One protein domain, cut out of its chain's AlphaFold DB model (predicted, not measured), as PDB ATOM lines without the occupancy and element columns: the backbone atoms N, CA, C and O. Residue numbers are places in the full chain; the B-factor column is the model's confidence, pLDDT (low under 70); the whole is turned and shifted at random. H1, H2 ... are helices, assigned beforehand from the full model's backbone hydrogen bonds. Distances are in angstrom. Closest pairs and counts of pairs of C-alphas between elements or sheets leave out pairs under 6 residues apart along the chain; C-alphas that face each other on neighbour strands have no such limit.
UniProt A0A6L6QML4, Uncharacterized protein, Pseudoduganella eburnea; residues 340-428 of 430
ATOM      1  N   ILE A 340      41.583  -7.390  30.057       85.19
ATOM      2  CA  ILE A 340      40.853  -7.276  28.783       85.19
ATOM      3  C   ILE A 340      39.345  -7.131  29.028       85.19
ATOM      4  O   ILE A 340      38.702  -6.277  28.415       85.19
ATOM      5  N   GLU A 341      38.771  -7.919  29.942       85.75
ATOM      6  CA  GLU A 341      37.362  -7.792  30.318       85.75
ATOM      7  C   GLU A 341      37.061  -6.434  30.959       85.75
ATOM      8  O   GLU A 341      36.063  -5.798  30.608       85.75
ATOM      9  N   ALA A 342      37.922  -5.961  31.863       87.44
ATOM     10  CA  ALA A 342      37.776  -4.662  32.506       87.44
ATOM     11  C   ALA A 342      37.836  -3.521  31.480       87.44
ATOM     12  O   ALA A 342      36.940  -2.673  31.458       87.44
ATOM     13  N   SER A 343      38.822  -3.532  30.577       89.12
ATOM     14  CA  SER A 343      38.942  -2.554  29.492       89.12
ATOM     15  C   SER A 343      37.742  -2.602  28.542       89.12
ATOM     16  O   SER A 343      37.217  -1.553  28.169       89.12
ATOM     17  N   GLY A 344      37.253  -3.796  28.189       87.75
ATOM     18  CA  GLY A 344      36.074  -3.968  27.335       87.75
ATOM     19  C   GLY A 344      34.795  -3.413  27.969       87.75
ATOM     20  O   GLY A 344      34.067  -2.646  27.335       87.75
ATOM     21  N   ARG A 345      34.542  -3.733  29.248       89.19
ATOM     22  CA  ARG A 345      33.396  -3.195  30.006       89.19
ATOM     23  C   ARG A 345      33.492  -1.681  30.184       89.19
ATOM     24  O   ARG A 345      32.466  -1.004  30.132       89.19
ATOM     25  N   TRP A 346      34.698  -1.155  30.395       91.38
ATOM     26  CA  TRP A 346      34.934   0.281  30.510       91.38
ATOM     27  C   TRP A 346      34.620   1.000  29.190       91.38
ATOM     28  O   TRP A 346      33.775   1.892  29.177       91.38
ATOM     29  N   LEU A 347      35.176   0.541  28.061       90.50
ATOM     30  CA  LEU A 347      34.897   1.119  26.739       90.50
ATOM     31  C   LEU A 347      33.413   1.044  26.356       90.50
ATOM     32  O   LEU A 347      32.893   1.972  25.745       90.50
ATOM     33  N   TRP A 348      32.695  -0.009  26.752       88.81
ATOM     34  CA  TRP A 348      31.254  -0.111  26.489       88.81
ATOM     35  C   TRP A 348      30.420   0.989  27.170       88.81
ATOM     36  O   TRP A 348      29.367   1.382  26.650       88.81
ATOM     37  N   LYS A 349      30.885   1.477  28.331       87.38
ATOM     38  CA  LYS A 349      30.230   2.532  29.120       87.38
ATOM     39  C   LYS A 349      30.578   3.948  28.651       87.38
ATOM     40  O   LYS A 349      29.792   4.855  28.912       87.38
ATOM     41  N   LEU A 350      31.714   4.163  27.979       89.81
ATOM     42  CA  LEU A 350      32.090   5.499  27.504       89.81
ATOM     43  C   LEU A 350      31.220   5.959  26.318       89.81
ATOM     44  O   LEU A 350      30.950   5.152  25.427       89.81
ATOM     45  N   PRO A 351      30.883   7.264  26.220       81.12
ATOM     46  CA  PRO A 351      30.049   7.806  25.140       81.12
ATOM     47  C   PRO A 351      30.568   7.505  23.725       81.12
ATOM     48  O   PRO A 351      29.782   7.280  22.812       81.12
ATOM     49  N   GLN A 352      31.892   7.462  23.543       86.06
ATOM     50  CA  GLN A 352      32.545   7.215  22.249       86.06
ATOM     51  C   GLN A 352      33.218   5.836  22.157       86.06
ATOM     52  O   GLN A 352      33.761   5.477  21.114       86.06
ATOM     53  N   GLY A 353      33.185   5.023  23.218       89.00
ATOM     54  CA  GLY A 353      33.957   3.777  23.248       89.00
ATOM     55  C   GLY A 353      33.450   2.715  22.268       89.00
ATOM     56  O   GLY A 353      34.239   1.946  21.726       89.00
ATOM     57  N   ARG A 354      32.151   2.722  21.941       90.19
ATOM     58  CA  ARG A 354      31.564   1.821  20.929       90.19
ATOM     59  C   ARG A 354      32.010   2.162  19.510       90.19
ATOM     60  O   ARG A 354      32.229   1.253  18.715       90.19
ATOM     61  N   ILE A 355      32.172   3.455  19.220       91.12
ATOM     62  CA  ILE A 355      32.714   3.939  17.945       91.12
ATOM     63  C   ILE A 355      34.147   3.420  17.799       91.12
ATOM     64  O   ILE A 355      34.442   2.729  16.830       91.12
ATOM     65  N   LEU A 356      34.987   3.629  18.820       91.50
ATOM     66  CA  LEU A 356      36.381   3.167  18.825       91.50
ATOM     67  C   LEU A 356      36.506   1.648  18.633       91.50
ATOM     68  O   LEU A 356      37.320   1.189  17.833       91.50
ATOM     69  N   LEU A 357      35.693   0.862  19.347       91.75
ATOM     70  CA  LEU A 357      35.696  -0.599  19.230       91.75
ATOM     71  C   LEU A 357      35.313  -1.057  17.816       91.75
ATOM     72  O   LEU A 357      35.987  -1.917  17.244       91.75
ATOM     73  N   LEU A 358      34.257  -0.481  17.235       92.88
ATOM     74  CA  LEU A 358      33.795  -0.863  15.902       92.88
ATOM     75  C   LEU A 358      34.767  -0.407  14.810       92.88
ATOM     76  O   LEU A 358      35.089  -1.189  13.918       92.88
ATOM     77  N   GLU A 359      35.290   0.814  14.896       92.56
ATOM     78  CA  GLU A 359      36.296   1.333  13.966       92.56
ATOM     79  C   GLU A 359      37.587   0.517  13.996       92.56
ATOM     80  O   GLU A 359      38.142   0.220  12.938       92.56
ATOM     81  N   ALA A 360      38.042   0.084  15.175       91.94
ATOM     82  CA  ALA A 360      39.214  -0.779  15.293       91.94
ATOM     83  C   ALA A 360      39.016  -2.107  14.540       91.94
ATOM     84  O   ALA A 360      39.898  -2.544  13.791       91.94
ATOM     85  N   VAL A 361      37.839  -2.731  14.682       93.12
ATOM     86  CA  VAL A 361      37.497  -3.967  13.962       93.12
ATOM     87  C   VAL A 361      37.332  -3.703  12.462       93.12
ATOM     88  O   VAL A 361      37.876  -4.464  11.659       93.12
ATOM     89  N   ARG A 362      36.656  -2.618  12.061       93.69
ATOM     90  CA  ARG A 362      36.485  -2.218  10.652       93.69
ATOM     91  C   ARG A 362      37.819  -1.976   9.970       93.69
ATOM     92  O   ARG A 362      38.075  -2.561   8.923       93.69
ATOM     93  N   LYS A 363      38.693  -1.171  10.580       93.12
ATOM     94  CA  LYS A 363      40.019  -0.840  10.051       93.12
ATOM     95  C   LYS A 363      40.844  -2.100   9.836       93.12
ATOM     96  O   LYS A 363      41.398  -2.278   8.756       93.12
ATOM     97  N   ARG A 364      40.870  -3.006  10.819       92.69
ATOM     98  CA  ARG A 364      41.579  -4.287  10.697       92.69
ATOM     99  C   ARG A 364      40.984  -5.173   9.601       92.69
ATOM    100  O   ARG A 364      41.731  -5.751   8.818       92.69
ATOM    101  N   THR A 365      39.659  -5.264   9.533       90.88
ATOM    102  CA  THR A 365      38.950  -6.073   8.530       90.88
ATOM    103  C   THR A 365      39.209  -5.541   7.121       90.88
ATOM    104  O   THR A 365      39.621  -6.300   6.253       90.88
ATOM    105  N   LEU A 366      39.073  -4.229   6.902       89.69
ATOM    106  CA  LEU A 366      39.346  -3.586   5.615       89.69
ATOM    107  C   LEU A 366      40.815  -3.705   5.211       89.69
ATOM    108  O   LEU A 366      41.088  -4.086   4.081       89.69
ATOM    109  N   GLN A 367      41.763  -3.440   6.116       89.75
ATOM    110  CA  GLN A 367      43.193  -3.612   5.827       89.75
ATOM    111  C   GLN A 367      43.506  -5.021   5.324       89.75
ATOM    112  O   GLN A 367      44.327  -5.194   4.428       89.75
ATOM    113  N   GLN A 368      42.856  -6.029   5.895       88.69
ATOM    114  CA  GLN A 368      43.061  -7.410   5.503       88.69
ATOM    115  C   GLN A 368      42.356  -7.769   4.191       88.69
ATOM    116  O   GLN A 368      42.976  -8.386   3.327       88.69
ATOM    117  N   LEU A 369      41.100  -7.351   4.015       89.00
ATOM    118  CA  LEU A 369      40.351  -7.581   2.778       89.00
ATOM    119  C   LEU A 369      41.037  -6.913   1.581       89.00
ATOM    120  O   LEU A 369      41.214  -7.558   0.556       89.00
ATOM    121  N   LEU A 370      41.508  -5.672   1.727       87.25
ATOM    122  CA  LEU A 370      42.190  -4.928   0.660       87.25
ATOM    123  C   LEU A 370      43.542  -5.551   0.274       87.25
ATOM    124  O   LEU A 370      43.945  -5.464  -0.881       87.25
ATOM    125  N   ARG A 371      44.227  -6.232   1.205       86.69
ATOM    126  CA  ARG A 371      45.446  -7.003   0.894       86.69
ATOM    127  C   ARG A 371      45.169  -8.238   0.035       86.69
ATOM    128  O   ARG A 371      46.046  -8.647  -0.715       86.69
ATOM    129  N   ARG A 372      43.998  -8.866   0.184       86.38
ATOM    130  CA  ARG A 372      43.632 -10.108  -0.523       86.38
ATOM    131  C   ARG A 372      42.859  -9.846  -1.815       86.38
ATOM    132  O   ARG A 372      43.034 -10.574  -2.782       86.38
ATOM    133  N   LEU A 373      42.035  -8.806  -1.826       86.06
ATOM    134  CA  LEU A 373      41.182  -8.398  -2.934       86.06
ATOM    135  C   LEU A 373      41.515  -6.946  -3.313       86.06
ATOM    136  O   LEU A 373      40.793  -6.025  -2.916       86.06
ATOM    137  N   PRO A 374      42.603  -6.711  -4.070       82.31
ATOM    138  CA  PRO A 374      43.003  -5.362  -4.465       82.31
ATOM    139  C   PRO A 374      41.953  -4.667  -5.347       82.31
ATOM    140  O   PRO A 374      41.883  -3.442  -5.351       82.31
ATOM    141  N   GLU A 375      41.073  -5.421  -6.021       83.88
ATOM    142  CA  GLU A 375      39.938  -4.877  -6.787       83.88
ATOM    143  C   GLU A 375      38.980  -4.023  -5.937       83.88
ATOM    144  O   GLU A 375      38.344  -3.098  -6.441       83.88
ATOM    145  N   LEU A 376      38.919  -4.268  -4.624       82.75
ATOM    146  CA  LEU A 376      38.078  -3.503  -3.709       82.75
ATOM    147  C   LEU A 376      38.616  -2.087  -3.435       82.75
ATOM    148  O   LEU A 376      37.867  -1.270  -2.899       82.75
ATOM    149  N   HIS A 377      39.873  -1.769  -3.783       82.25
ATOM    150  CA  HIS A 377      40.407  -0.409  -3.633       82.25
ATOM    151  C   HIS A 377      39.711   0.606  -4.546       82.25
ATOM    152  O   HIS A 377      39.565   1.757  -4.144       82.25
ATOM    153  N   ALA A 378      39.280   0.188  -5.738       81.75
ATOM    154  CA  ALA A 378      38.688   1.080  -6.734       81.75
ATOM    155  C   ALA A 378      37.204   1.404  -6.469       81.75
ATOM    156  O   ALA A 378      36.674   2.343  -7.052       81.75
ATOM    157  N   LEU A 379      36.537   0.631  -5.607       84.69
ATOM    158  CA  LEU A 379      35.098   0.737  -5.348       84.69
ATOM    159  C   LEU A 379      34.800   1.690  -4.185       84.69
ATOM    160  O   LEU A 379      35.511   1.676  -3.173       84.69
ATOM    161  N   ASP A 380      33.709   2.454  -4.271       82.69
ATOM    162  CA  ASP A 380      33.220   3.274  -3.154       82.69
ATOM    163  C   ASP A 380      32.667   2.399  -2.006       82.69
ATOM    164  O   ASP A 380      32.384   1.216  -2.194       82.69
ATOM    165  N   GLY A 381      32.519   2.944  -0.794       80.12
ATOM    166  CA  GLY A 381      32.136   2.198   0.412       80.12
ATOM    167  C   GLY A 381      30.884   1.328   0.239       80.12
ATOM    168  O   GLY A 381      30.895   0.155   0.624       80.12
ATOM    169  N   ASN A 382      29.828   1.866  -0.378       83.88
ATOM    170  CA  ASN A 382      28.574   1.136  -0.604       83.88
ATOM    171  C   ASN A 382      28.716   0.046  -1.679       83.88
ATOM    172  O   ASN A 382      28.176  -1.054  -1.545       83.88
ATOM    173  N   GLU A 383      29.481   0.318  -2.734       84.75
ATOM    174  CA  GLU A 383      29.764  -0.653  -3.796       84.75
ATOM    175  C   GLU A 383      30.645  -1.799  -3.286       84.75
ATOM    176  O   GLU A 383      30.416  -2.967  -3.612       84.75
ATOM    177  N   ARG A 384      31.594  -1.482  -2.398       88.25
ATOM    178  CA  ARG A 384      32.404  -2.455  -1.660       88.25
ATOM    179  C   ARG A 384      31.526  -3.374  -0.817       88.25
ATOM    180  O   ARG A 384      31.692  -4.591  -0.882       88.25
ATOM    181  N   ALA A 385      30.575  -2.816  -0.066       87.19
ATOM    182  CA  ALA A 385      29.645  -3.595   0.751       87.19
ATOM    183  C   ALA A 385      28.783  -4.543  -0.105       87.19
ATOM    184  O   ALA A 385      28.680  -5.726   0.214       87.19
ATOM    185  N   ARG A 386      28.254  -4.063  -1.240       87.19
ATOM    186  CA  ARG A 386      27.529  -4.882  -2.234       87.19
ATOM    187  C   ARG A 386      28.349  -6.043  -2.763       87.19
ATOM    188  O   ARG A 386      27.873  -7.177  -2.824       87.19
ATOM    189  N   ARG A 387      29.582  -5.756  -3.181       86.50
ATOM    190  CA  ARG A 387      30.478  -6.761  -3.752       86.50
ATOM    191  C   ARG A 387      30.821  -7.828  -2.717       86.50
ATOM    192  O   ARG A 387      30.696  -9.012  -3.020       86.50
ATOM    193  N   LEU A 388      31.167  -7.415  -1.498       88.31
ATOM    194  CA  LEU A 388      31.461  -8.323  -0.390       88.31
ATOM    195  C   LEU A 388      30.251  -9.185  -0.017       88.31
ATOM    196  O   LEU A 388      30.404 -10.392   0.128       88.31
ATOM    197  N   ALA A 389      29.052  -8.603   0.046       89.62
ATOM    198  CA  ALA A 389      27.818  -9.335   0.323       89.62
ATOM    199  C   ALA A 389      27.553 -10.455  -0.698       89.62
ATOM    200  O   ALA A 389      27.216 -11.574  -0.309       89.62
ATOM    201  N   ARG A 390      27.774 -10.187  -1.995       87.44
ATOM    202  CA  ARG A 390      27.653 -11.202  -3.057       87.44
ATOM    203  C   ARG A 390      28.698 -12.308  -2.934       87.44
ATOM    204  O   ARG A 390      28.354 -13.469  -3.124       87.44
ATOM    205  N   LEU A 391      29.947 -11.957  -2.620       86.12
ATOM    206  CA  LEU A 391      31.037 -12.929  -2.481       86.12
ATOM    207  C   LEU A 391      30.824 -13.856  -1.278       86.12
ATOM    208  O   LEU A 391      30.984 -15.064  -1.407       86.12
ATOM    209  N   THR A 392      30.405 -13.313  -0.132       86.38
ATOM    210  CA  THR A 392      30.219 -14.097   1.101       86.38
ATOM    211  C   THR A 392      28.803 -14.640   1.291       86.38
ATOM    212  O   THR A 392      28.524 -15.218   2.337       86.38
ATOM    213  N   GLN A 393      27.897 -14.416   0.330       87.62
ATOM    214  CA  GLN A 393      26.472 -14.775   0.407       87.62
ATOM    215  C   GLN A 393      25.768 -14.245   1.675       87.62
ATOM    216  O   GLN A 393      24.876 -14.888   2.227       87.62
ATOM    217  N   LEU A 394      26.171 -13.062   2.153       89.69
ATOM    218  CA  LEU A 394      25.552 -12.403   3.308       89.69
ATOM    219  C   LEU A 394      24.536 -11.346   2.845       89.69
ATOM    220  O   LEU A 394      24.716 -10.762   1.774       89.69
ATOM    221  N   PRO A 395      23.490 -11.036   3.635       90.81
ATOM    222  CA  PRO A 395      22.546  -9.976   3.289       90.81
ATOM    223  C   PRO A 395      23.242  -8.613   3.157       90.81
ATOM    224  O   PRO A 395      23.897  -8.154   4.095       90.81
ATOM    225  N   GLU A 396      23.055  -7.940   2.018       88.19
ATOM    226  CA  GLU A 396      23.704  -6.654   1.700       88.19
ATOM    227  C   GLU A 396      23.472  -5.592   2.780       88.19
ATOM    228  O   GLU A 396      24.412  -4.913   3.191       88.19
ATOM    229  N   ALA A 397      22.247  -5.508   3.306       87.69
ATOM    230  CA  ALA A 397      21.895  -4.563   4.362       87.69
ATOM    231  C   ALA A 397      22.743  -4.754   5.633       87.69
ATOM    232  O   ALA A 397      23.169  -3.773   6.237       87.69
ATOM    233  N   LEU A 398      23.039  -6.003   6.015       89.88
ATOM    234  CA  LEU A 398      23.841  -6.307   7.206       89.88
ATOM    235  C   LEU A 398      25.327  -6.020   6.982       89.88
ATOM    236  O   LEU A 398      26.003  -5.548   7.891       89.88
ATOM    237  N   VAL A 399      25.838  -6.285   5.777       90.12
ATOM    238  CA  VAL A 399      27.231  -5.986   5.415       90.12
ATOM    239  C   VAL A 399      27.457  -4.476   5.340       90.12
ATOM    240  O   VAL A 399      28.456  -3.977   5.861       90.12
ATOM    241  N   SER A 400      26.512  -3.741   4.750       89.00
ATOM    242  CA  SER A 400      26.553  -2.280   4.681       89.00
ATOM    243  C   SER A 400      26.476  -1.647   6.071       89.00
ATOM    244  O   SER A 400      27.291  -0.782   6.393       89.00
ATOM    245  N   ASP A 401      25.563  -2.111   6.929       90.25
ATOM    246  CA  ASP A 401      25.464  -1.637   8.313       90.25
ATOM    247  C   ASP A 401      26.747  -1.934   9.112       90.25
ATOM    248  O   ASP A 401      27.311  -1.057   9.770       90.25
ATOM    249  N   ALA A 402      27.299  -3.142   8.977       90.44
ATOM    250  CA  ALA A 402      28.526  -3.525   9.664       90.44
ATOM    251  C   ALA A 402      29.757  -2.721   9.204       90.44
ATOM    252  O   ALA A 402      30.603  -2.399  10.041       90.44
ATOM    253  N   LEU A 403      29.869  -2.351   7.923       88.75
ATOM    254  CA  LEU A 403      31.017  -1.608   7.378       88.75
ATOM    255  C   LEU A 403      30.897  -0.083   7.501       88.75
ATOM    256  O   LEU A 403      31.907   0.572   7.752       88.75
ATOM    257  N   LEU A 404      29.696   0.470   7.328       88.62
ATOM    258  CA  LEU A 404      29.470   1.915   7.173       88.62
ATOM    259  C   LEU A 404      28.479   2.492   8.189       88.62
ATOM    260  O   LEU A 404      28.501   3.694   8.437       88.62
ATOM    261  N   GLY A 405      27.623   1.659   8.787       88.06
ATOM    262  CA  GLY A 405      26.591   2.097   9.727       88.06
ATOM    263  C   GLY A 405      27.148   2.710  11.015       88.06
ATOM    264  O   GLY A 405      28.327   2.561  11.354       88.06
ATOM    265  N   ALA A 406      26.291   3.389  11.773       89.50
ATOM    266  CA  ALA A 406      26.634   3.830  13.122       89.50
ATOM    267  C   ALA A 406      26.756   2.616  14.072       89.50
ATOM    268  O   ALA A 406      26.083   1.601  13.864       89.50
ATOM    269  N   PRO A 407      27.591   2.683  15.126       88.56
ATOM    270  CA  PRO A 407      27.679   1.596  16.093       88.56
ATOM    271  C   PRO A 407      26.345   1.399  16.808       88.56
ATOM    272  O   PRO A 407      25.759   2.343  17.341       88.56
ATOM    273  N   ALA A 408      25.875   0.155  16.841       89.38
ATOM    274  CA  ALA A 408      24.575  -0.147  17.413       89.38
ATOM    275  C   ALA A 408      24.504   0.157  18.924       89.38
ATOM    276  O   ALA A 408      25.434  -0.093  19.698       89.38
ATOM    277  N   ALA A 409      23.352   0.671  19.367       85.31
ATOM    278  CA  ALA A 409      23.130   1.045  20.763       85.31
ATOM    279  C   ALA A 409      22.897  -0.163  21.691       85.31
ATOM    280  O   ALA A 409      23.201  -0.091  22.886       85.31
ATOM    281  N   ARG A 410      22.362  -1.272  21.161       89.56
ATOM    282  CA  ARG A 410      22.128  -2.509  21.920       89.56
ATOM    283  C   ARG A 410      23.309  -3.458  21.759       89.56
ATOM    284  O   ARG A 410      23.827  -3.630  20.660       89.56
ATOM    285  N   ALA A 411      23.684  -4.133  22.844       87.62
ATOM    286  CA  ALA A 411      24.822  -5.053  22.855       87.62
ATOM    287  C   ALA A 411      24.675  -6.200  21.837       87.62
ATOM    288  O   ALA A 411      25.642  -6.544  21.161       87.62
ATOM    289  N   ALA A 412      23.468  -6.753  21.684       90.00
ATOM    290  CA  ALA A 412      23.196  -7.836  20.737       90.00
ATOM    291  C   ALA A 412      23.419  -7.405  19.277       90.00
ATOM    292  O   ALA A 412      24.082  -8.106  18.513       90.00
ATOM    293  N   ASP A 413      22.923  -6.220  18.916       90.19
ATOM    294  CA  ASP A 413      23.055  -5.659  17.571       90.19
ATOM    295  C   ASP A 413      24.518  -5.273  17.278       90.19
ATOM    296  O   ASP A 413      25.036  -5.549  16.198       90.19
ATOM    297  N   PHE A 414      25.239  -4.747  18.272       91.69
ATOM    298  CA  PHE A 414      26.667  -4.427  18.151       91.69
ATOM    299  C   PHE A 414      27.530  -5.683  17.983       91.69
ATOM    300  O   PHE A 414      28.441  -5.733  17.157       91.69
ATOM    301  N   THR A 415      27.206  -6.738  18.734       91.75
ATOM    302  CA  THR A 415      27.871  -8.041  18.610       91.75
ATOM    303  C   THR A 415      27.638  -8.629  17.222       91.75
ATOM    304  O   THR A 415      28.556  -9.205  16.644       91.75
ATOM    305  N   ARG A 416      26.444  -8.424  16.648       92.38
ATOM    306  CA  ARG A 416      26.132  -8.809  15.269       92.38
ATOM    307  C   ARG A 416      26.947  -8.011  14.246       92.38
ATOM    308  O   ARG A 416      27.485  -8.611  13.324       92.38
ATOM    309  N   GLN A 417      27.105  -6.696  14.416       92.94
ATOM    310  CA  GLN A 417      27.974  -5.890  13.543       92.94
ATOM    311  C   GLN A 417      29.421  -6.414  13.564       92.94
ATOM    312  O   GLN A 417      30.029  -6.611  12.512       92.94
ATOM    313  N   ILE A 418      29.960  -6.718  14.750       92.94
ATOM    314  CA  ILE A 418      31.305  -7.293  14.889       92.94
ATOM    315  C   ILE A 418      31.386  -8.696  14.278       92.94
ATOM    316  O   ILE A 418      32.368  -8.999  13.598       92.94
ATOM    317  N   SER A 419      30.387  -9.555  14.498       93.38
ATOM    318  CA  SER A 419      30.413 -10.928  13.988       93.38
ATOM    319  C   SER A 419      30.375 -10.970  12.462       93.38
ATOM    320  O   SER A 419      31.124 -11.745  11.873       93.38
ATOM    321  N   ILE A 420      29.605 -10.088  11.813       93.00
ATOM    322  CA  ILE A 420      29.599  -9.945  10.350       93.00
ATOM    323  C   ILE A 420      30.991  -9.542   9.843       93.00
ATOM    324  O   ILE A 420      31.507 -10.170   8.921       93.00
ATOM    325  N   LEU A 421      31.662  -8.572  10.479       92.94
ATOM    326  CA  LEU A 421      33.034  -8.190  10.106       92.94
ATOM    327  C   LEU A 421      34.036  -9.341  10.295       92.94
ATOM    328  O   LEU A 421      34.912  -9.553   9.456       92.94
ATOM    329  N   GLN A 422      33.898 -10.116  11.374       92.19
ATOM    330  CA  GLN A 422      34.734 -11.293  11.613       92.19
ATOM    331  C   GLN A 422      34.478 -12.406  10.590       92.19
ATOM    332  O   GLN A 422      35.437 -13.032  10.147       92.19
ATOM    333  N   GLN A 423      33.226 -12.631  10.183       90.69
ATOM    334  CA  GLN A 423      32.870 -13.593   9.134       90.69
ATOM    335  C   GLN A 423      33.435 -13.175   7.774       90.69
ATOM    336  O   GLN A 423      34.035 -14.008   7.097       90.69
ATOM    337  N   LEU A 424      33.326 -11.890   7.405       89.81
ATOM    338  CA  LEU A 424      33.943 -11.353   6.185       89.81
ATOM    339  C   LEU A 424      35.454 -11.601   6.176       89.81
ATOM    340  O   LEU A 424      36.002 -12.042   5.166       89.81
ATOM    341  N   ARG A 425      36.116 -11.353   7.313       89.00
ATOM    342  CA  ARG A 425      37.547 -11.617   7.485       89.00
ATOM    343  C   ARG A 425      37.867 -13.105   7.343       89.00
ATOM    344  O   ARG A 425      38.738 -13.451   6.558       89.00
ATOM    345  N   ALA A 426      37.157 -13.967   8.068       87.12
ATOM    346  CA  ALA A 426      37.413 -15.406   8.095       87.12
ATOM    347  C   ALA A 426      37.165 -16.083   6.737       87.12
ATOM    348  O   ALA A 426      37.915 -16.978   6.356       87.12
ATOM    349  N   HIS A 427      36.148 -15.645   5.984       85.94
ATOM    350  CA  HIS A 427      35.862 -16.168   4.645       85.94
ATOM    351  C   HIS A 427      37.018 -15.936   3.660       85.94
ATOM    352  O   HIS A 427      37.209 -16.741   2.764       85.94
ATOM    353  N   HIS A 428      37.802 -14.871   3.855       78.19
ATOM    354  CA  HIS A 428      38.944 -14.513   3.006       78.19
ATOM    355  C   HIS A 428      40.307 -14.819   3.665       78.19
ATOM    356  O   HIS A 428      41.356 -14.417   3.155       78.19
TER     357      HIS A 428
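This is residues 340 to 428 of the 430 residues of an uncharacterized protein of Pseudoduganella eburnea (UniProt A0A6L6QML4). Two long helices, H2 and H6, lie side by side and run the same way; H5 crosses H6 near a right angle, and H4 packs on H5 near the end of the pair where H6 ends. H1 makes a corner with the beginning of H2 and sits at one end of the elongated whole, while short H3 sits at the other end, just past H2. The printed part has 89 residues with six named helices, H1 to H6 in that order, and no named strand; its class is all helix. It is compact, with a radius of gyration of the C-alphas of 13.3 A, and spans 38 by 23 by 21 A.

Find C-alpha 340 at (40.853, -7.276, 28.783); from there H1 runs through residues 340 to 349, 14.5 A. H2, residues 353 to 372, begins at C-alpha 353 at (33.957, 3.777, 23.248) and is the longest helix, 29.2 A. Next come H3, residues 374 to 377, H4, residues 381 to 392 and 16.4 A long, and H5, residues 396 to 404. H6, residues 411 to 427, covers 24.0 A and ends at C-alpha 427 at (35.862, -16.168, 4.645).

Look first at the two hubs, H2 and H6, which touch three helices each. They touch each other at a shallow tilt of 13 degrees, the same way, H6 with residues 418 to 425 alone; their closest C-alphas, of Thr 365 and Arg 425, are 5.8 A apart. H5 touches H6 about perpendicular, at 82 degrees, with the C-alphas of Ala 402 and Gln 417 closest at 4.6 A. H4 touches H5 at a steep tilt of 50 degrees, opposite ways, closest at the C-alphas of Ala 389 and Glu 396, 5.1 A. H4 and H6 only just touch, with 3 pairs of C-alphas within 8 A, closest at Thr 392 and Leu 424, 6.9 A. The helix packing is mostly crossed, few pairs being at a shallow tilt. H1 and H2 touch only at the corner, closest at the C-alphas of Leu 347 and Gly 353, 4.5 A. H2 and H3 only just touch, only at the corner, with 3 pairs of C-alphas within 8 A, closest at Leu 370 and Leu 376, 6.2 A. H1 and H6 are apart, and so are H2 and H4. In H1, H2, H4, H5 and H6 every O i to N i+4 pair is within hydrogen-bond range; H3 is too short for such a pair.

The C-alphas of Ala 342 and Ala 378 are the two farthest apart, 39.7 A. The printed part has no cut. The link from H5 to H6, six residues, is short, and the other links are tight. The mean pLDDT of the printed part is 88.5, and no printed residue is under 70.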